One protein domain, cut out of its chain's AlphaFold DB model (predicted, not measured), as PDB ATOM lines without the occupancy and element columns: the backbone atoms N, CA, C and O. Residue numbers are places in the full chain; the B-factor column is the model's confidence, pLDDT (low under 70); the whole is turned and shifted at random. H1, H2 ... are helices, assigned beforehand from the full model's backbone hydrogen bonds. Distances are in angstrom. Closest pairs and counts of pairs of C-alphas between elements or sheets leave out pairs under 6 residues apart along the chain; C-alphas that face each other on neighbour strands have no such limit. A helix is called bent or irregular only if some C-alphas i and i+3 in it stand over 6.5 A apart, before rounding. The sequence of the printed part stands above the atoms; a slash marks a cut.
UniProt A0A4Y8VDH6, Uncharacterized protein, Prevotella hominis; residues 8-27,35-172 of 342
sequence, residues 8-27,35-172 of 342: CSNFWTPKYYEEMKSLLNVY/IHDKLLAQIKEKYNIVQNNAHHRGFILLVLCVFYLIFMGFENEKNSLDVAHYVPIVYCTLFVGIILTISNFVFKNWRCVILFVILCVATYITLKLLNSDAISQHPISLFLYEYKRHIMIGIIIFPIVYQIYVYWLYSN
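What this domain is: This is residues 8 to 27 and 35 to 172 of the 342 residues of an uncharacterized protein of Prevotella hominis (UniProt A0A4Y8VDH6). Four helices, H3, H4, H5 and H8, run along one axis as a loose up-and-down bundle, each running against the one before it in the chain, with H5 and H8 on opposite sides of the pair H3 and H4. H3 is the longest; its residues 35 to 44 reach past the other three, with the short H2 beside them, and small H6 and H7 sit at the opposite end, against the first part of H4. The printed part has 158 residues with eight named helices, H1 to H8 in chain order, and no named strand: all helix. It is loose, with a radius of gyration of the C-alphas of 20.0 A, and spans 68 by 27 by 27 A, a rod.

Where its parts are: H3, residues 35 to 73, runs 57.0 A from C-alpha 35 at (185.419, 114.639, 165.267) to C-alpha 73 at (140.660, 79.642, 161.275). H4 is residues 83 to 106, 31.3 A; H5 is residues 110 to 130, 30.4 A. H8, residues 148 to 172, 36.4 A, ends with C-alpha 172 at (169.244, 107.768, 147.542). The short helices are H1, residues 8 to 12; H2, residues 17 to 24; H6, residues 133 to 136; and H7, residues 139 to 146. H4 is irregular, with C-alphas 101 and 104 7.7 A apart, and has a kink of 49 degrees near residue 100. H8 has a kink of 27 degrees near residue 156; it is neither bent nor irregular, but only just: C-alphas 156 and 159 are 6.5 A apart.

How they stand to each other: H3 and H4 are the hub, touching five helices each. They form a helical hairpin at 4 degrees, a shallow tilt, opposite ways; residues 53 to 64 of H3 alone touch H4, and the closest C-alphas, of Asn 53 and Asn 104, are 6.5 A apart. H3 touches H5, closest at C-alphas of His 56 and Val 113, 6.7 A. H3 and H8 only just touch, with 3 pairs of C-alphas within 8 A; the closest are those of Leu 61 and Ile 156, 7.0 A. H4 and H5 are a helical hairpin at a shallow tilt of 19 degrees, closest at C-alphas of Pro 88 and Leu 127, 5.3 A. H4 touches H8, the same way at 16 degrees, closest at C-alphas of Gly 97 and Ile 155, 5.8 A. H5 and H8 are apart. H7 touches H4 about perpendicular, 83 degrees, closest at C-alphas of Val 87 and Ser 141, 6.4 A; H6 touches H4 at C-alphas of Ala 84 and Ser 136, 5.0 A. H2 touches H3 at C-alphas of Tyr 17 and Lys 44, 6.5 A, and H1 touches H3 at C-alphas of Trp 12 and Ala 54, 5.7 A. Every O i to N i+4 pair is within hydrogen-bond range in H1, H2, H3, H5 and H7; in H4 16 of 20 are and in H8 19 of 21, and H6 is too short for one.

The domain as a whole: The C-alphas of Tyr 27 and Lys 78, the two farthest apart, are 69.2 A apart. Residues 28 to 34 are not printed, with C-alphas 27 and 35 12.1 A apart across the cut, in the link from H2 to H3. Of the links printed whole, that from H3 to H4 is short and the others are tight. Mean pLDDT of the printed part is 77.2; 38 residues are under 70, among them 8 to 27 and 76 to 81.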
ATOM      1  N   CYS A   8     163.873  89.871 154.153       45.00
ATOM      2  CA  CYS A   8     163.102  90.545 155.192       45.00
ATOM      3  C   CYS A   8     164.010  91.364 156.121       45.00
ATOM      4  O   CYS A   8     163.695  92.518 156.395       45.00
ATOM      5  N   SER A   9     165.160  90.834 156.545       47.28
ATOM      6  CA  SER A   9     166.100  91.574 157.398       47.28
ATOM      7  C   SER A   9     166.664  92.812 156.691       47.28
ATOM      8  O   SER A   9     166.719  93.886 157.289       47.28
ATOM      9  N   ASN A  10     166.990  92.716 155.397       55.16
ATOM     10  CA  ASN A  10     167.456  93.847 154.593       55.16
ATOM     11  C   ASN A  10     166.326  94.834 154.252       55.16
ATOM     12  O   ASN A  10     166.587  96.028 154.151       55.16
ATOM     13  N   PHE A  11     165.079  94.374 154.108       55.88
ATOM     14  CA  PHE A  11     163.920  95.238 153.850       55.88
ATOM     15  C   PHE A  11     163.643  96.190 155.023       55.88
ATOM     16  O   PHE A  11     163.334  97.369 154.835       55.88
ATOM     17  N   TRP A  12     163.817  95.699 156.252       53.84
ATOM     18  CA  TRP A  12     163.651  96.504 157.463       53.84
ATOM     19  C   TRP A  12     164.907  97.298 157.856       53.84
ATOM     20  O   TRP A  12     164.819  98.165 158.724       53.84
ATOM     21  N   THR A  13     166.050  97.063 157.198       55.56
ATOM     22  CA  THR A  13     167.346  97.645 157.575       55.56
ATOM     23  C   THR A  13     167.915  98.556 156.477       55.56
ATOM     24  O   THR A  13     168.508  98.071 155.511       55.56
ATOM     25  N   PRO A  14     167.819  99.892 156.612       57.78
ATOM     26  CA  PRO A  14     168.408 100.824 155.650       57.78
ATOM     27  C   PRO A  14     169.947 100.742 155.637       57.78
ATOM     28  O   PRO A  14     170.594 101.147 156.592       57.78
ATOM     29  N   LYS A  15     170.590 100.274 154.562       61.00
ATOM     30  CA  LYS A  15     172.067 100.145 154.495       61.00
ATOM     31  C   LYS A  15     172.805 101.469 154.228       61.00
ATOM     32  O   LYS A  15     173.681 101.520 153.376       61.00
ATOM     33  N   TYR A  16     172.474 102.554 154.931       64.62
ATOM     34  CA  TYR A  16     173.140 103.847 154.704       64.62
ATOM     35  C   TYR A  16     174.356 104.086 155.611       64.62
ATOM     36  O   TYR A  16     175.208 104.885 155.247       64.62
ATOM     37  N   TYR A  17     174.489 103.398 156.753       63.56
ATOM     38  CA  TYR A  17     175.611 103.612 157.682       63.56
ATOM     39  C   TYR A  17     176.987 103.369 157.036       63.56
ATOM     40  O   TYR A  17     177.851 104.244 157.084       63.56
ATOM     41  N   GLU A  18     177.177 102.220 156.378       65.50
ATOM     42  CA  GLU A  18     178.435 101.889 155.685       65.50
ATOM     43  C   GLU A  18     178.717 102.844 154.519       65.50
ATOM     44  O   GLU A  18     179.857 103.246 154.283       65.50
ATOM     45  N   GLU A  19     177.669 103.283 153.819       63.91
ATOM     46  CA  GLU A  19     177.813 104.272 152.755       63.91
ATOM     47  C   GLU A  19     178.234 105.641 153.303       63.91
ATOM     48  O   GLU A  19     179.107 106.287 152.722       63.91
ATOM     49  N   MET A  20     177.687 106.067 154.444       65.00
ATOM     50  CA  MET A  20     178.096 107.315 155.095       65.00
ATOM     51  C   MET A  20     179.523 107.239 155.624       65.00
ATOM     52  O   MET A  20     180.291 108.180 155.436       65.00
ATOM     53  N   LYS A  21     179.913 106.100 156.203       68.50
ATOM     54  CA  LYS A  21     181.299 105.836 156.598       68.50
ATOM     55  C   LYS A  21     182.249 105.964 155.406       68.50
ATOM     56  O   LYS A  21     183.283 106.615 155.515       68.50
ATOM     57  N   SER A  22     181.870 105.424 154.245       67.38
ATOM     58  CA  SER A  22     182.666 105.563 153.020       67.38
ATOM     59  C   SER A  22     182.779 107.014 152.536       67.38
ATOM     60  O   SER A  22     183.864 107.429 152.146       67.38
ATOM     61  N   LEU A  23     181.695 107.801 152.604       64.38
ATOM     62  CA  LEU A  23     181.680 109.208 152.186       64.38
ATOM     63  C   LEU A  23     182.535 110.087 153.098       64.38
ATOM     64  O   LEU A  23     183.258 110.950 152.611       64.38
ATOM     65  N   LEU A  24     182.480 109.857 154.408       66.56
ATOM     66  CA  LEU A  24     183.265 110.611 155.384       66.56
ATOM     67  C   LEU A  24     184.762 110.335 155.264       66.56
ATOM     68  O   LEU A  24     185.557 111.241 155.475       66.56
ATOM     69  N   ASN A  25     185.147 109.124 154.856       68.50
ATOM     70  CA  ASN A  25     186.545 108.782 154.593       68.50
ATOM     71  C   ASN A  25     187.142 109.523 153.382       68.50
ATOM     72  O   ASN A  25     188.364 109.580 153.252       68.50
ATOM     73  N   VAL A  26     186.313 110.081 152.489       69.06
ATOM     74  CA  VAL A  26     186.781 110.868 151.330       69.06
ATOM     75  C   VAL A  26     187.310 112.240 151.760       69.06
ATOM     76  O   VAL A  26     188.202 112.778 151.107       69.06
ATOM     77  N   TYR A  27     186.805 112.796 152.864       64.56
ATOM     78  CA  TYR A  27     187.173 114.128 153.342       64.56
ATOM     79  C   TYR A  27     188.180 114.020 154.492       64.56
ATOM     80  O   TYR A  27     187.864 113.525 155.573       64.56
ATOM     81  N   ILE A  35     186.614 114.048 165.908       63.22
ATOM     82  CA  ILE A  35     185.419 114.639 165.267       63.22
ATOM     83  C   ILE A  35     184.783 113.622 164.333       63.22
ATOM     84  O   ILE A  35     183.570 113.425 164.366       63.22
ATOM     85  N   HIS A  36     185.616 112.924 163.566       66.69
ATOM     86  CA  HIS A  36     185.178 111.840 162.699       66.69
ATOM     87  C   HIS A  36     184.456 110.738 163.496       66.69
ATOM     88  O   HIS A  36     183.353 110.330 163.129       66.69
ATOM     89  N   ASP A  37     185.014 110.333 164.639       69.94
ATOM     90  CA  ASP A  37     184.438 109.312 165.516       69.94
ATOM     91  C   ASP A  37     183.122 109.770 166.160       69.94
ATOM     92  O   ASP A  37     182.150 109.012 166.186       69.94
ATOM     93  N   LYS A  38     183.042 111.025 166.633       69.81
ATOM     94  CA  LYS A  38     181.799 111.599 167.183       69.81
ATOM     95  C   LYS A  38     180.692 111.661 166.132       69.81
ATOM     96  O   LYS A  38     179.543 111.333 166.429       69.81
ATOM     97  N   LEU A  39     181.033 112.047 164.907       66.69
ATOM     98  CA  LEU A  39     180.077 112.144 163.812       66.69
ATOM     99  C   LEU A  39     179.583 110.759 163.370       66.69
ATOM    100  O   LEU A  39     178.377 110.542 163.235       66.69
ATOM    101  N   LEU A  40     180.489 109.785 163.239       72.31
ATOM    102  CA  LEU A  40     180.131 108.388 162.981       72.31
ATOM    103  C   LEU A  40     179.257 107.799 164.091       72.31
ATOM    104  O   LEU A  40     178.314 107.068 163.787       72.31
ATOM    105  N   ALA A  41     179.546 108.107 165.357       73.88
ATOM    106  CA  ALA A  41     178.759 107.637 166.491       73.88
ATOM    107  C   ALA A  41     177.317 108.158 166.433       73.88
ATOM    108  O   ALA A  41     176.387 107.368 166.591       73.88
ATOM    109  N   GLN A  42     177.108 109.441 166.122       70.19
ATOM    110  CA  GLN A  42     175.757 109.997 165.986       70.19
ATOM    111  C   GLN A  42     175.004 109.442 164.774       70.19
ATOM    112  O   GLN A  42     173.824 109.101 164.883       70.19
ATOM    113  N   ILE A  43     175.673 109.279 163.628       69.88
ATOM    114  CA  ILE A  43     175.062 108.641 162.450       69.88
ATOM    115  C   ILE A  43     174.662 107.196 162.784       69.88
ATOM    116  O   ILE A  43     173.569 106.763 162.414       69.88
ATOM    117  N   LYS A  44     175.506 106.468 163.530       76.00
ATOM    118  CA  LYS A  44     175.219 105.109 164.009       76.00
ATOM    119  C   LYS A  44     174.036 105.077 164.973       76.00
ATOM    120  O   LYS A  44     173.189 104.199 164.866       76.00
ATOM    121  N   GLU A  45     173.956 106.025 165.899       77.06
ATOM    122  CA  GLU A  45     172.847 106.130 166.847       77.06
ATOM    123  C   GLU A  45     171.519 106.377 166.122       77.06
ATOM    124  O   GLU A  45     170.548 105.650 166.338       77.06
ATOM    125  N   LYS A  46     171.482 107.338 165.191       71.31
ATOM    126  CA  LYS A  46     170.296 107.604 164.361       71.31
ATOM    127  C   LYS A  46     169.907 106.389 163.529       71.31
ATOM    128  O   LYS A  46     168.726 106.052 163.465       71.31
ATOM    129  N   TYR A  47     170.891 105.713 162.943       72.12
ATOM    130  CA  TYR A  47     170.686 104.465 162.217       72.12
ATOM    131  C   TYR A  47     170.049 103.385 163.095       72.12
ATOM    132  O   TYR A  47     169.018 102.827 162.716       72.12
ATOM    133  N   ASN A  48     170.579 103.164 164.298       75.62
ATOM    134  CA  ASN A  48     170.032 102.192 165.242       75.62
ATOM    135  C   ASN A  48     168.592 102.533 165.650       75.62
ATOM    136  O   ASN A  48     167.766 101.632 165.770       75.62
ATOM    137  N   ILE A  49     168.265 103.815 165.842       74.94
ATOM    138  CA  ILE A  49     166.897 104.253 166.167       74.94
ATOM    139  C   ILE A  49     165.942 103.935 165.012       74.94
ATOM    140  O   ILE A  49     164.890 103.333 165.227       74.94
ATOM    141  N   VAL A  50     166.306 104.309 163.782       72.44
ATOM    142  CA  VAL A  50     165.478 104.054 162.592       72.44
ATOM    143  C   VAL A  50     165.282 102.550 162.383       72.44
ATOM    144  O   VAL A  50     164.160 102.108 162.133       72.44
ATOM    145  N   GLN A  51     166.345 101.761 162.542       75.00
ATOM    146  CA  GLN A  51     166.298 100.307 162.408       75.00
ATOM    147  C   GLN A  51     165.440  99.652 163.499       75.00
ATOM    148  O   GLN A  51     164.590  98.818 163.194       75.00
ATOM    149  N   ASN A  52     165.608 100.047 164.763       75.62
ATOM    150  CA  ASN A  52     164.813  99.506 165.865       75.62
ATOM    151  C   ASN A  52     163.323  99.816 165.689       75.62
ATOM    152  O   ASN A  52     162.500  98.912 165.822       75.62
ATOM    153  N   ASN A  53     162.975 101.045 165.297       74.94
ATOM    154  CA  ASN A  53     161.587 101.423 165.030       74.94
ATOM    155  C   ASN A  53     160.980 100.599 163.882       74.94
ATOM    156  O   ASN A  53     159.822 100.183 163.959       74.94
ATOM    157  N   ALA A  54     161.753 100.340 162.824       73.12
ATOM    158  CA  ALA A  54     161.333  99.489 161.713       73.12
ATOM    159  C   ALA A  54     161.085  98.038 162.170       73.12
ATOM    160  O   ALA A  54     160.039  97.467 161.860       73.12
ATOM    161  N   HIS A  55     161.986  97.471 162.978       77.56
ATOM    162  CA  HIS A  55     161.818  96.134 163.555       77.56
ATOM    163  C   HIS A  55     160.595  96.034 164.475       77.56
ATOM    164  O   HIS A  55     159.836  95.069 164.380       77.56
ATOM    165  N   HIS A  56     160.361  97.028 165.337       81.50
ATOM    166  CA  HIS A  56     159.197  97.046 166.231       81.50
ATOM    167  C   HIS A  56     157.880  97.064 165.454       81.50
ATOM    168  O   HIS A  56     156.965  96.308 165.779       81.50
ATOM    169  N   ARG A  57     157.793  97.866 164.385       78.88
ATOM    170  CA  ARG A  57     156.622  97.889 163.490       78.88
ATOM    171  C   ARG A  57     156.406  96.552 162.797       78.88
ATOM    172  O   ARG A  57     155.281  96.057 162.791       78.88
ATOM    173  N   GLY A  58     157.473  95.969 162.248       77.50
ATOM    174  CA  GLY A  58     157.421  94.662 161.597       77.50
ATOM    175  C   GLY A  58     156.916  93.568 162.541       77.50
ATOM    176  O   GLY A  58     156.066  92.771 162.158       77.50
ATOM    177  N   PHE A  59     157.367  93.578 163.798       82.44
ATOM    178  CA  PHE A  59     156.896  92.639 164.818       82.44
ATOM    179  C   PHE A  59     155.399  92.801 165.121       82.44
ATOM    180  O   PHE A  59     154.672  91.811 165.136       82.44
ATOM    181  N   ILE A  60     154.916  94.035 165.307       84.19
ATOM    182  CA  ILE A  60     153.488  94.305 165.560       84.19
ATOM    183  C   ILE A  60     152.621  93.828 164.390       84.19
ATOM    184  O   ILE A  60     151.579  93.213 164.609       84.19
ATOM    185  N   LEU A  61     153.063  94.064 163.152       83.69
ATOM    186  CA  LEU A  61     152.389  93.561 161.951       83.69
ATOM    187  C   LEU A  61     152.364  92.041 161.896       83.69
ATOM    188  O   LEU A  61     151.335  91.469 161.564       83.69
ATOM    189  N   LEU A  62     153.471  91.381 162.236       85.12
ATOM    190  CA  LEU A  62     153.523  89.925 162.267       85.12
ATOM    191  C   LEU A  62     152.527  89.367 163.289       85.12
ATOM    192  O   LEU A  62     151.775  88.452 162.962       85.12
ATOM    193  N   VAL A  63     152.466  89.954 164.486       85.38
ATOM    194  CA  VAL A  63     151.480  89.589 165.513       85.38
ATOM    195  C   VAL A  63     150.051  89.818 165.010       85.38
ATOM    196  O   VAL A  63     149.207  88.944 165.186       85.38
ATOM    197  N   LEU A  64     149.785  90.939 164.332       86.50
ATOM    198  CA  LEU A  64     148.481  91.222 163.726       86.50
ATOM    199  C   LEU A  64     148.109  90.188 162.649       86.50
ATOM    200  O   LEU A  64     146.983  89.700 162.629       86.50
ATOM    201  N   CYS A  65     149.051  89.808 161.785       86.19
ATOM    202  CA  CYS A  65     148.835  88.785 160.763       86.19
ATOM    203  C   CYS A  65     148.539  87.415 161.385       86.19
ATOM    204  O   CYS A  65     147.603  86.744 160.959       86.19
ATOM    205  N   VAL A  66     149.291  87.010 162.415       86.81
ATOM    206  CA  VAL A  66     149.023  85.769 163.162       86.81
ATOM    207  C   VAL A  66     147.639  85.822 163.807       86.81
ATOM    208  O   VAL A  66     146.881  84.860 163.718       86.81
ATOM    209  N   PHE A  67     147.274  86.960 164.398       86.00
ATOM    210  CA  PHE A  67     145.953  87.172 164.979       86.00
ATOM    211  C   PHE A  67     144.827  87.032 163.941       86.00
ATOM    212  O   PHE A  67     143.828  86.368 164.212       86.00
ATOM    213  N   TYR A  68     144.998  87.570 162.729       86.25
ATOM    214  CA  TYR A  68     144.034  87.382 161.641       86.25
ATOM    215  C   TYR A  68     143.943  85.943 161.150       86.25
ATOM    216  O   TYR A  68     142.841  85.482 160.873       86.25
ATOM    217  N   LEU A  69     145.063  85.221 161.065       85.50
ATOM    218  CA  LEU A  69     145.052  83.806 160.688       85.50
ATOM    219  C   LEU A  69     144.291  82.960 161.711       85.50
ATOM    220  O   LEU A  69     143.487  82.115 161.326       85.50
ATOM    221  N   ILE A  70     144.504  83.221 163.004       84.00
ATOM    222  CA  ILE A  70     143.735  82.586 164.081       84.00
ATOM    223  C   ILE A  70     142.253  82.921 163.915       84.00
ATOM    224  O   ILE A  70     141.422  82.021 163.946       84.00
ATOM    225  N   PHE A  71     141.913  84.193 163.693       79.62
ATOM    226  CA  PHE A  71     140.524  84.596 163.507       79.62
ATOM    227  C   PHE A  71     139.853  83.893 162.318       79.62
ATOM    228  O   PHE A  71     138.799  83.298 162.507       79.62
ATOM    229  N   MET A  72     140.484  83.892 161.140       78.56
ATOM    230  CA  MET A  72     139.968  83.195 159.954       78.56
ATOM    231  C   MET A  72     139.809  81.690 160.200       78.56
ATOM    232  O   MET A  72     138.845  81.090 159.741       78.56
ATOM    233  N   GLY A  73     140.730  81.068 160.945       76.94
ATOM    234  CA  GLY A  73     140.660  79.642 161.275       76.94
ATOM    235  C   GLY A  73     139.525  79.262 162.234       76.94
ATOM    236  O   GLY A  73     139.121  78.102 162.258       76.94
ATOM    237  N   PHE A  74     139.003  80.218 163.008       72.38
ATOM    238  CA  PHE A  74     137.884  80.026 163.940       72.38
ATOM    239  C   PHE A  74     136.586  80.711 163.480       72.38
ATOM    240  O   PHE A  74     135.603  80.737 164.226       72.38
ATOM    241  N   GLU A  75     136.573  81.267 162.270       71.31
ATOM    242  CA  GLU A  75     135.400  81.895 161.677       71.31
ATOM    243  C   GLU A  75     134.390  80.807 161.291       71.31
ATOM    244  O   GLU A  75     134.662  79.923 160.484       71.31
ATOM    245  N   ASN A  76     133.215  80.844 161.917       69.19
ATOM    246  CA  ASN A  76     132.145  79.884 161.670       69.19
ATOM    247  C   ASN A  76     131.161  80.507 160.671       69.19
ATOM    248  O   ASN A  76     130.706  81.629 160.898       69.19
ATOM    249  N   GLU A  77     130.774  79.792 159.608       62.69
ATOM    250  CA  GLU A  77     129.916  80.330 158.528       62.69
ATOM    251  C   GLU A  77     128.601  80.948 159.044       62.69
ATOM    252  O   GLU A  77     128.095  81.918 158.478       62.69
ATOM    253  N   LYS A  78     128.091  80.447 160.176       62.81
ATOM    254  CA  LYS A  78     126.876  80.938 160.847       62.81
ATOM    255  C   LYS A  78     126.984  82.367 161.396       62.81
ATOM    256  O   LYS A  78     125.963  83.032 161.512       62.81
ATOM    257  N   ASN A  79     128.192  82.842 161.701       65.75
ATOM    258  CA  ASN A  79     128.432  84.169 162.283       65.75
ATOM    259  C   ASN A  79     128.894  85.200 161.239       65.75
ATOM    260  O   ASN A  79     129.184  86.341 161.587       65.75
ATOM    261  N   SER A  80     128.956  84.815 159.960       64.19
ATOM    262  CA  SER A  80     129.477  85.651 158.865       64.19
ATOM    263  C   SER A  80     128.691  86.948 158.627       64.19
ATOM    264  O   SER A  80     129.222  87.898 158.053       64.19
ATOM    265  N   LEU A  81     127.432  86.995 159.074       68.69
ATOM    266  CA  LEU A  81     126.539  88.149 158.955       68.69
ATOM    267  C   LEU A  81     126.410  88.961 160.252       68.69
ATOM    268  O   LEU A  81     125.825  90.044 160.224       68.69
ATOM    269  N   ASP A  82     126.938  88.463 161.372       78.75
ATOM    270  CA  ASP A  82     126.778  89.107 162.673       78.75
ATOM    271  C   ASP A  82     127.826  90.206 162.881       78.75
ATOM    272  O   ASP A  82     129.021  89.944 163.020       78.75
ATOM    273  N   VAL A  83     127.369  91.459 162.943       79.44
ATOM    274  CA  VAL A  83     128.224  92.628 163.186       79.44
ATOM    275  C   VAL A  83     128.937  92.513 164.535       79.44
ATOM    276  O   VAL A  83     130.123  92.843 164.620       79.44
ATOM    277  N   ALA A  84     128.258  91.999 165.567       80.38
ATOM    278  CA  ALA A  84     128.805  91.901 166.920       80.38
ATOM    279  C   ALA A  84     130.062  91.020 166.968       80.38
ATOM    280  O   ALA A  84     131.025  91.329 167.672       80.38
ATOM    281  N   HIS A  85     130.106  89.986 166.127       81.94
ATOM    282  CA  HIS A  85     131.249  89.092 166.006       81.94
ATOM    283  C   HIS A  85     132.528  89.792 165.506       81.94
ATOM    284  O   HIS A  85     133.627  89.483 165.973       81.94
ATOM    285  N   TYR A  86     132.406  90.756 164.585       83.12
ATOM    286  CA  TYR A  86     133.559  91.432 163.974       83.12
ATOM    287  C   TYR A  86     133.992  92.701 164.707       83.12
ATOM    288  O   TYR A  86     135.137  93.129 164.535       83.12
ATOM    289  N   VAL A  87     133.129  93.294 165.538       83.88
ATOM    290  CA  VAL A  87     133.436  94.509 166.312       83.88
ATOM    291  C   VAL A  87     134.783  94.401 167.046       83.88
ATOM    292  O   VAL A  87     135.645  95.249 166.799       83.88
ATOM    293  N   PRO A  88     135.070  93.358 167.854       86.12
ATOM    294  CA  PRO A  88     136.346  93.265 168.565       86.12
ATOM    295  C   PRO A  88     137.567  93.336 167.638       86.12
ATOM    296  O   PRO A  88     138.581  93.943 167.978       86.12
ATOM    297  N   ILE A  89     137.473  92.749 166.444       86.31
ATOM    298  CA  ILE A  89     138.592  92.648 165.502       86.31
ATOM    299  C   ILE A  89     138.804  93.947 164.769       86.31
ATOM    300  O   ILE A  89     139.949  94.377 164.644       86.31
ATOM    301  N   VAL A  90     137.736  94.587 164.293       85.81
ATOM    302  CA  VAL A  90     137.893  95.834 163.546       85.81
ATOM    303  C   VAL A  90     138.381  96.954 164.468       85.81
ATOM    304  O   VAL A  90     139.264  97.716 164.080       85.81
ATOM    305  N   TYR A  91     137.930  96.988 165.725       84.94
ATOM    306  CA  TYR A  91     138.454  97.928 166.718       84.94
ATOM    307  C   TYR A  91     139.925  97.661 167.064       84.94
ATOM    308  O   TYR A  91     140.724  98.598 167.063       84.94
ATOM    309  N   CYS A  92     140.325  96.402 167.285       86.38
ATOM    310  CA  CYS A  92     141.739  96.068 167.509       86.38
ATOM    311  C   CYS A  92     142.606  96.405 166.290       86.38
ATOM    312  O   CYS A  92     143.711  96.924 166.426       86.38
ATOM    313  N   THR A  93     142.082  96.168 165.091       86.25
ATOM    314  CA  THR A  93     142.726  96.495 163.819       86.25
ATOM    315  C   THR A  93     142.986  97.996 163.707       86.25
ATOM    316  O   THR A  93     144.125  98.409 163.496       86.25
ATOM    317  N   LEU A  94     141.967  98.831 163.927       85.38
ATOM    318  CA  LEU A  94     142.128 100.285 163.939       85.38
ATOM    319  C   LEU A  94     143.106 100.759 165.010       85.38
ATOM    320  O   LEU A  94     143.928 101.634 164.745       85.38
ATOM    321  N   PHE A  95     143.030 100.177 166.206       85.94
ATOM    322  CA  PHE A  95     143.916 100.523 167.306       85.94
ATOM    323  C   PHE A  95     145.384 100.255 166.948       85.94
ATOM    324  O   PHE A  95     146.239 101.121 167.140       85.94
ATOM    325  N   VAL A  96     145.668  99.111 166.316       86.56
ATOM    326  CA  VAL A  96     146.989  98.813 165.751       86.56
ATOM    327  C   VAL A  96     147.366  99.814 164.657       86.56
ATOM    328  O   VAL A  96     148.488 100.313 164.664       86.56
ATOM    329  N   GLY A  97     146.439 100.185 163.770       83.81
ATOM    330  CA  GLY A  97     146.663 101.207 162.741       83.81
ATOM    331  C   GLY A  97     147.095 102.568 163.308       83.81
ATOM    332  O   GLY A  97     148.098 103.129 162.866       83.81
ATOM    333  N   ILE A  98     146.392 103.075 164.327       84.31
ATOM    334  CA  ILE A  98     146.718 104.341 165.014       84.31
ATOM    335  C   ILE A  98     148.093 104.257 165.686       84.31
ATOM    336  O   ILE A  98     148.892 105.190 165.655       84.31
ATOM    337  N   ILE A  99     148.409 103.121 166.290       83.25
ATOM    338  CA  ILE A  99     149.672 102.963 167.006       83.25
ATOM    339  C   ILE A  99     150.847 102.807 166.037       83.25
ATOM    340  O   ILE A  99     151.940 103.312 166.302       83.25
ATOM    341  N   LEU A 100     150.631 102.198 164.871       81.81
ATOM    342  CA  LEU A 100     151.630 102.149 163.808       81.81
ATOM    343  C   LEU A 100     151.971 103.548 163.276       81.81
ATOM    344  O   LEU A 100     153.146 103.794 162.991       81.81
ATOM    345  N   THR A 101     151.026 104.495 163.213       76.81
ATOM    346  CA  THR A 101     151.334 105.876 162.790       76.81
ATOM    347  C   THR A 101     152.115 106.662 163.848       76.81
ATOM    348  O   THR A 101     153.048 107.386 163.497       76.81
ATOM    349  N   ILE A 102     151.825 106.470 165.141       77.19
ATOM    350  CA  ILE A 102     152.489 107.188 166.256       77.19
ATOM    351  C   ILE A 102     153.723 106.426 166.793       77.19
ATOM    352  O   ILE A 102     154.454 106.897 167.666       77.19
ATOM    353  N   SER A 103     154.027 105.262 166.222       73.38
ATOM    354  CA  SER A 103     155.107 104.343 166.618       73.38
ATOM    355  C   SER A 103     156.475 104.988 166.868       73.38
ATOM    356  O   SER A 103     157.180 104.558 167.778       73.38
ATOM    357  N   ASN A 104     156.831 106.046 166.127       67.94
ATOM    358  CA  ASN A 104     158.091 106.782 166.303       67.94
ATOM    359  C   ASN A 104     158.257 107.388 167.708       67.94
ATOM    360  O   ASN A 104     159.383 107.609 168.148       67.94
ATOM    361  N   PHE A 105     157.154 107.667 168.406       67.50
ATOM    362  CA  PHE A 105     157.159 108.222 169.760       67.50
ATOM    363  C   PHE A 105     156.947 107.155 170.836       67.50
ATOM    364  O   PHE A 105     157.490 107.276 171.935       67.50
ATOM    365  N   VAL A 106     156.167 106.118 170.514       68.31
ATOM    366  CA  VAL A 106     155.692 105.110 171.473       68.31
ATOM    367  C   VAL A 106     156.714 103.990 171.681       68.31
ATOM    368  O   VAL A 106     156.934 103.551 172.810       68.31
ATOM    369  N   PHE A 107     157.390 103.539 170.621       72.56
ATOM    370  CA  PHE A 107     158.257 102.359 170.675       72.56
ATOM    371  C   PHE A 107     159.728 102.727 170.809       72.56
ATOM    372  O   PHE A 107     160.556 102.403 169.969       72.56
ATOM    373  N   LYS A 108     160.071 103.387 171.918       70.50
ATOM    374  CA  LYS A 108     161.482 103.634 172.255       70.50
ATOM    375  C   LYS A 108     162.200 102.345 172.659       70.50
ATOM    376  O   LYS A 108     163.376 102.176 172.362       70.50
ATOM    377  N   ASN A 109     161.476 101.432 173.313       77.31
ATOM    378  CA  ASN A 109     162.008 100.201 173.891       77.31
ATOM    379  C   ASN A 109     161.125  98.992 173.551       77.31
ATOM    380  O   ASN A 109     159.899  99.096 173.513       77.31
ATOM    381  N   TRP A 110     161.738  97.808 173.452       78.12
ATOM    382  CA  TRP A 110     161.032  96.530 173.255       78.12
ATOM    383  C   TRP A 110     159.977  96.233 174.331       78.12
ATOM    384  O   TRP A 110     158.943  95.639 174.039       78.12
ATOM    385  N   ARG A 111     160.186  96.702 175.569       84.62
ATOM    386  CA  ARG A 111     159.199  96.566 176.654       84.62
ATOM    387  C   ARG A 111     157.866  97.242 176.311       84.62
ATOM    388  O   ARG A 111     156.815  96.687 176.607       84.62
ATOM    389  N   CYS A 112     157.903  98.398 175.643       82.75
ATOM    390  CA  CYS A 112     156.703  99.120 175.216       82.75
ATOM    391  C   CYS A 112     155.937  98.352 174.129       82.75
ATOM    392  O   CYS A 112     154.711  98.340 174.140       82.75
ATOM    393  N   VAL A 113     156.653  97.665 173.234       84.06
ATOM    394  CA  VAL A 113     156.054  96.816 172.191       84.06
ATOM    395  C   VAL A 113     155.311  95.632 172.813       84.06
ATOM    396  O   VAL A 113     154.174  95.355 172.445       84.06
ATOM    397  N   ILE A 114     155.918  94.964 173.799       85.12
ATOM    398  CA  ILE A 114     155.297  93.825 174.492       85.12
ATOM    399  C   ILE A 114     154.055  94.276 175.269       85.12
ATOM    400  O   ILE A 114     152.996  93.665 175.136       85.12
ATOM    401  N   LEU A 115     154.158  95.370 176.032       87.69
ATOM    402  CA  LEU A 115     153.018  95.944 176.755       87.69
ATOM    403  C   LEU A 115     151.861  96.290 175.813       87.69
ATOM    404  O   LEU A 115     150.704  96.051 176.144       87.69
ATOM    405  N   PHE A 116     152.170  96.805 174.623       86.62
ATOM    406  CA  PHE A 116     151.167  97.120 173.617       86.62
ATOM    407  C   PHE A 116     150.443  95.878 173.082       86.62
ATOM    408  O   PHE A 116     149.220  95.889 172.953       86.62
ATOM    409  N   VAL A 117     151.172  94.794 172.803       87.19
ATOM    410  CA  VAL A 117     150.555  93.528 172.375       87.19
ATOM    411  C   VAL A 117     149.630  92.988 173.467       87.19
ATOM    412  O   VAL A 117     148.504  92.599 173.169       87.19
ATOM    413  N   ILE A 118     150.063  93.032 174.732       89.25
ATOM    414  CA  ILE A 118     149.234  92.627 175.879       89.25
ATOM    415  C   ILE A 118     147.964  93.483 175.952       89.25
ATOM    416  O   ILE A 118     146.873  92.938 176.103       89.25
ATOM    417  N   LEU A 119     148.091  94.802 175.793       90.12
ATOM    418  CA  LEU A 119     146.957  95.723 175.779       90.12
ATOM    419  C   LEU A 119     145.971  95.378 174.653       90.12
ATOM    420  O   LEU A 119     144.777  95.299 174.910       90.12
ATOM    421  N   CYS A 120     146.455  95.104 173.437       88.19
ATOM    422  CA  CYS A 120     145.600  94.712 172.311       88.19
ATOM    423  C   CYS A 120     144.822  93.425 172.597       88.19
ATOM    424  O   CYS A 120     143.621  93.357 172.341       88.19
ATOM    425  N   VAL A 121     145.492  92.411 173.152       88.06
ATOM    426  CA  VAL A 121     144.851  91.142 173.525       88.06
ATOM    427  C   VAL A 121     143.809  91.369 174.622       88.06
ATOM    428  O   VAL A 121     142.696  90.854 174.521       88.06
ATOM    429  N   ALA A 122     144.124  92.182 175.633       89.25
ATOM    430  CA  ALA A 122     143.183  92.534 176.691       89.25
ATOM    431  C   ALA A 122     141.956  93.279 176.140       89.25
ATOM    432  O   ALA A 122     140.829  92.936 176.484       89.25
ATOM    433  N   THR A 123     142.148  94.250 175.240       87.12
ATOM    434  CA  THR A 123     141.047  94.967 174.578       87.12
ATOM    435  C   THR A 123     140.170  94.019 173.764       87.12
ATOM    436  O   THR A 123     138.947  94.096 173.865       87.12
ATOM    437  N   TYR A 124     140.767  93.090 173.012       87.88
ATOM    438  CA  TYR A 124     140.022  92.077 172.264       87.88
ATOM    439  C   TYR A 124     139.152  91.210 173.182       87.88
ATOM    440  O   TYR A 124     137.959  91.047 172.922       87.88
ATOM    441  N   ILE A 125     139.728  90.678 174.267       87.38
ATOM    442  CA  ILE A 125     139.013  89.823 175.225       87.38
ATOM    443  C   ILE A 125     137.865  90.597 175.875       87.38
ATOM    444  O   ILE A 125     136.743  90.098 175.908       87.38
ATOM    445  N   THR A 126     138.112  91.825 176.335       86.69
ATOM    446  CA  THR A 126     137.083  92.662 176.964       86.69
ATOM    447  C   THR A 126     135.930  92.948 176.005       86.69
ATOM    448  O   THR A 126     134.778  92.768 176.384       86.69
ATOM    449  N   LEU A 127     136.212  93.331 174.754       84.81
ATOM    450  CA  LEU A 127     135.166  93.584 173.754       84.81
ATOM    451  C   LEU A 127     134.376  92.315 173.414       84.81
ATOM    452  O   LEU A 127     133.160  92.376 173.258       84.81
ATOM    453  N   LYS A 128     135.051  91.163 173.346       83.44
ATOM    454  CA  LYS A 128     134.411  89.868 173.089       83.44
ATOM    455  C   LYS A 128     133.517  89.410 174.244       83.44
ATOM    456  O   LYS A 128     132.476  88.819 173.991       83.44
ATOM    457  N   LEU A 129     133.916  89.663 175.493       83.88
ATOM    458  CA  LEU A 129     133.135  89.306 176.683       83.88
ATOM    459  C   LEU A 129     131.967  90.262 176.927       83.88
ATOM    460  O   LEU A 129     130.907  89.825 177.361       83.88
ATOM    461  N   LEU A 130     132.158  91.557 176.659       80.88
ATOM    462  CA  LEU A 130     131.133  92.572 176.886       80.88
ATOM    463  C   LEU A 130     129.965  92.444 175.898       80.88
ATOM    464  O   LEU A 130     128.857  92.823 176.260       80.88
ATOM    465  N   ASN A 131     130.230  91.940 174.679       71.56
ATOM    466  CA  ASN A 131     129.275  91.636 173.599       71.56
ATOM    467  C   ASN A 131     127.987  92.483 173.635       71.56
ATOM    468  O   ASN A 131     126.882  91.962 173.762       71.56
ATOM    469  N   SER A 132     128.149  93.808 173.612       73.25
ATOM    470  CA  SER A 132     127.047  94.742 173.832       73.25
ATOM    471  C   SER A 132     126.404  95.139 172.508       73.25
ATOM    472  O   SER A 132     127.073  95.713 171.644       73.25
ATOM    473  N   ASP A 133     125.094  94.925 172.385       75.12
ATOM    474  CA  ASP A 133     124.310  95.324 171.208       75.12
ATOM    475  C   ASP A 133     124.423  96.825 170.905       75.12
ATOM    476  O   ASP A 133     124.453  97.228 169.743       75.12
ATOM    477  N   ALA A 134     124.580  97.657 171.939       76.31
ATOM    478  CA  ALA A 134     124.765  99.099 171.790       76.31
ATOM    479  C   ALA A 134     126.058  99.457 171.035       76.31
ATOM    480  O   ALA A 134     126.081 100.414 170.262       76.31
ATOM    481  N   ILE A 135     127.134  98.685 171.227       79.75
ATOM    482  CA  ILE A 135     128.402  98.893 170.514       79.75
ATOM    483  C   ILE A 135     128.265  98.404 169.071       79.75
ATOM    484  O   ILE A 135     128.737  99.072 168.152       79.75
ATOM    485  N   SER A 136     127.586  97.280 168.854       79.00
ATOM    486  CA  SER A 136     127.377  96.693 167.526       79.00
ATOM    487  C   SER A 136     126.476  97.545 166.629       79.00
ATOM    488  O   SER A 136     126.725  97.639 165.430       79.00
ATOM    489  N   GLN A 137     125.478  98.220 167.205       85.75
ATOM    490  CA  GLN A 137     124.574  99.123 166.484       85.75
ATOM    491  C   GLN A 137     125.131 100.544 166.314       85.75
ATOM    492  O   GLN A 137     124.526 101.373 165.633       85.75
ATOM    493  N   HIS A 138     126.285 100.849 166.910       86.56
ATOM    494  CA  HIS A 138     126.895 102.164 166.782       86.56
ATOM    495  C   HIS A 138     127.266 102.451 165.309       86.56
ATOM    496  O   HIS A 138     127.853 101.588 164.648       86.56
ATOM    497  N   PRO A 139     127.012 103.663 164.775       86.00
ATOM    498  CA  PRO A 139     127.243 103.983 163.360       86.00
ATOM    499  C   PRO A 139     128.694 103.763 162.914       86.00
ATOM    500  O   PRO A 139     128.944 103.316 161.798       86.00
ATOM    501  N   ILE A 140     129.658 104.018 163.807       84.31
ATOM    502  CA  ILE A 140     131.077 103.730 163.551       84.31
ATOM    503  C   ILE A 140     131.300 102.223 163.364       84.31
ATOM    504  O   ILE A 140     131.951 101.832 162.406       84.31
ATOM    505  N   SER A 141     130.743 101.372 164.227       84.88
ATOM    506  CA  SER A 141     130.878  99.912 164.125       84.88
ATOM    507  C   SER A 141     130.300  99.370 162.820       84.88
ATOM    508  O   SER A 141     130.933  98.539 162.172       84.88
ATOM    509  N   LEU A 142     129.141  99.887 162.398       85.31
ATOM    510  CA  LEU A 142     128.499  99.515 161.134       85.31
ATOM    511  C   LEU A 142     129.343  99.924 159.922       85.31
ATOM    512  O   LEU A 142     129.616  99.091 159.059       85.31
ATOM    513  N   PHE A 143     129.837 101.165 159.900       87.31
ATOM    514  CA  PHE A 143     130.751 101.642 158.860       87.31
ATOM    515  C   PHE A 143     132.021 100.781 158.791       87.31
ATOM    516  O   PHE A 143     132.438 100.312 157.734       87.31
ATOM    517  N   LEU A 144     132.633 100.516 159.941       85.62
ATOM    518  CA  LEU A 144     133.837  99.702 160.035       85.62
ATOM    519  C   LEU A 144     133.615  98.257 159.575       85.62
ATOM    520  O   LEU A 144     134.496  97.669 158.948       85.62
ATOM    521  N   TYR A 145     132.441  97.692 159.851       86.69
ATOM    522  CA  TYR A 145     132.051  96.366 159.389       86.69
ATOM    523  C   TYR A 145     131.821  96.305 157.871       86.69
ATOM    524  O   TYR A 145     132.224  95.326 157.230       86.69
ATOM    525  N   GLU A 146     131.219  97.341 157.287       88.31
ATOM    526  CA  GLU A 146     131.010  97.464 155.840       88.31
ATOM    527  C   GLU A 146     132.355  97.474 155.096       88.31
ATOM    528  O   GLU A 146     132.569  96.696 154.164       88.31
ATOM    529  N   TYR A 147     133.323  98.248 155.597       88.19
ATOM    530  CA  TYR A 147     134.650  98.398 154.990       88.19
ATOM    531  C   TYR A 147     135.732  97.478 155.578       88.19
ATOM    532  O   TYR A 147     136.914  97.639 155.256       88.19
ATOM    533  N   LYS A 148     135.370  96.475 156.394       86.31
ATOM    534  CA  LYS A 148     136.321  95.636 157.157       86.31
ATOM    535  C   LYS A 148     137.469  95.073 156.316       86.31
ATOM    536  O   LYS A 148     138.628  95.138 156.721       86.31
ATOM    537  N   ARG A 149     137.166  94.591 155.104       84.56
ATOM    538  CA  ARG A 149     138.160  94.019 154.178       84.56
ATOM    539  C   ARG A 149     139.174  95.069 153.727       84.56
ATOM    540  O   ARG A 149     140.375  94.819 153.762       84.56
ATOM    541  N   HIS A 150     138.700  96.254 153.345       87.25
ATOM    542  CA  HIS A 150     139.559  97.352 152.907       87.25
ATOM    543  C   HIS A 150     140.425  97.886 154.047       87.25
ATOM    544  O   HIS A 150     141.602  98.161 153.835       87.25
ATOM    545  N   ILE A 151     139.871  97.968 155.257       85.25
ATOM    546  CA  ILE A 151     140.594  98.409 156.454       85.25
ATOM    547  C   ILE A 151     141.730  97.435 156.789       85.25
ATOM    548  O   ILE A 151     142.870  97.865 156.964       85.25
ATOM    549  N   MET A 152     141.451  96.125 156.813       84.06
ATOM    550  CA  MET A 152     142.469  95.097 157.069       84.06
ATOM    551  C   MET A 152     143.587  95.130 156.021       84.06
ATOM    552  O   MET A 152     144.766  95.141 156.374       84.06
ATOM    553  N   ILE A 153     143.232  95.206 154.733       85.75
ATOM    554  CA  ILE A 153     144.210  95.315 153.641       85.75
ATOM    555  C   ILE A 153     145.040  96.595 153.791       85.75
ATOM    556  O   ILE A 153     146.268  96.554 153.709       85.75
ATOM    557  N   GLY A 154     144.387  97.730 154.050       85.31
ATOM    558  CA  GLY A 154     145.038  99.026 154.198       85.31
ATOM    559  C   GLY A 154     146.062  99.045 155.330       85.31
ATOM    560  O   GLY A 154     147.170  99.537 155.136       85.31
ATOM    561  N   ILE A 155     145.740  98.451 156.481       85.12
ATOM    562  CA  ILE A 155     146.634  98.410 157.650       85.12
ATOM    563  C   ILE A 155     147.845  97.502 157.434       85.12
ATOM    564  O   ILE A 155     148.907  97.779 157.987       85.12
ATOM    565  N   ILE A 156     147.731  96.469 156.597       82.69
ATOM    566  CA  ILE A 156     148.877  95.632 156.216       82.69
ATOM    567  C   ILE A 156     149.754  96.348 155.180       82.69
ATOM    568  O   ILE A 156     150.979  96.349 155.300       82.69
ATOM    569  N   ILE A 157     149.150  96.974 154.166       84.81
ATOM    570  CA  ILE A 157     149.887  97.614 153.066       84.81
ATOM    571  C   ILE A 157     150.563  98.912 153.516       84.81
ATOM    572  O   ILE A 157     151.705  99.177 153.137       84.81
ATOM    573  N   PHE A 158     149.888  99.731 154.322       81.62
ATOM    574  CA  PHE A 158     150.356 101.069 154.686       81.62
ATOM    575  C   PHE A 158     151.771 101.082 155.302       81.62
ATOM    576  O   PHE A 158     152.613 101.848 154.826       81.62
ATOM    577  N   PRO A 159     152.111 100.227 156.284       74.06
ATOM    578  CA  PRO A 159     153.451 100.192 156.862       74.06
ATOM    579  C   PRO A 159     154.517  99.696 155.887       74.06
ATOM    580  O   PRO A 159     155.657 100.146 155.963       74.06
ATOM    581  N   ILE A 160     154.155  98.805 154.958       77.44
ATOM    582  CA  ILE A 160     155.057  98.319 153.905       77.44
ATOM    583  C   ILE A 160     155.399  99.474 152.960       77.44
ATOM    584  O   ILE A 160     156.573  99.737 152.704       77.44
ATOM    585  N   VAL A 161     154.389 100.215 152.495       81.56
ATOM    586  CA  VAL A 161     154.581 101.403 151.646       81.56
ATOM    587  C   VAL A 161     155.386 102.473 152.383       81.56
ATOM    588  O   VAL A 161     156.312 103.050 151.814       81.56
ATOM    589  N   TYR A 162     155.094 102.702 153.665       78.25
ATOM    590  CA  TYR A 162     155.861 103.628 154.492       78.25
ATOM    591  C   TYR A 162     157.329 103.195 154.626       78.25
ATOM    592  O   TYR A 162     158.228 104.027 154.530       78.25
ATOM    593  N   GLN A 163     157.595 101.901 154.814       73.56
ATOM    594  CA  GLN A 163     158.958 101.381 154.906       73.56
ATOM    595  C   GLN A 163     159.717 101.556 153.584       73.56
ATOM    596  O   GLN A 163     160.875 101.969 153.598       73.56
ATOM    597  N   ILE A 164     159.058 101.323 152.444       78.88
ATOM    598  CA  ILE A 164     159.621 101.597 151.113       78.88
ATOM    599  C   ILE A 164     159.955 103.085 150.968       78.88
ATOM    600  O   ILE A 164     161.040 103.431 150.499       78.88
ATOM    601  N   TYR A 165     159.060 103.970 151.416       79.12
ATOM    602  CA  TYR A 165     159.294 105.413 151.423       79.12
ATOM    603  C   TYR A 165     160.518 105.798 152.270       79.12
ATOM    604  O   TYR A 165     161.381 106.538 151.798       79.12
ATOM    605  N   VAL A 166     160.643 105.259 153.488       73.44
ATOM    606  CA  VAL A 166     161.811 105.481 154.358       73.44
ATOM    607  C   VAL A 166     163.084 104.968 153.693       73.44
ATOM    608  O   VAL A 166     164.093 105.673 153.675       73.44
ATOM    609  N   TYR A 167     163.048 103.776 153.098       73.00
ATOM    610  CA  TYR A 167     164.203 103.209 152.410       73.00
ATOM    611  C   TYR A 167     164.651 104.092 151.241       73.00
ATOM    612  O   TYR A 167     165.832 104.406 151.118       73.00
ATOM    613  N   TRP A 168     163.713 104.555 150.412       77.06
ATOM    614  CA  TRP A 168     163.996 105.480 149.315       77.06
ATOM    615  C   TRP A 168     164.620 106.795 149.808       77.06
ATOM    616  O   TRP A 168     165.627 107.255 149.257       77.06
ATOM    617  N   LEU A 169     164.062 107.356 150.882       75.94
ATOM    618  CA  LEU A 169     164.501 108.610 151.486       75.94
ATOM    619  C   LEU A 169     165.917 108.505 152.076       75.94
ATOM    620  O   LEU A 169     166.742 109.388 151.845       75.94
ATOM    621  N   TYR A 170     166.243 107.414 152.769       67.88
ATOM    622  CA  TYR A 170     167.562 107.235 153.388       67.88
ATOM    623  C   TYR A 170     168.623 106.609 152.467       67.88
ATOM    624  O   TYR A 170     169.811 106.807 152.703       67.88
ATOM    625  N   SER A 171     168.234 105.893 151.408       67.19
ATOM    626  CA  SER A 171     169.179 105.282 150.463       67.19
ATOM    627  C   SER A 171     169.704 106.293 149.441       67.19
ATOM    628  O   SER A 171     170.904 106.545 149.380       67.19
ATOM    629  N   ASN A 172     168.820 106.915 148.657       68.56
ATOM    630  CA  ASN A 172     169.244 107.768 147.542       68.56
ATOM    631  C   ASN A 172     169.269 109.251 147.913       68.56
ATOM    632  O   ASN A 172     170.230 109.954 147.594       68.56
TER     633      ASN A 172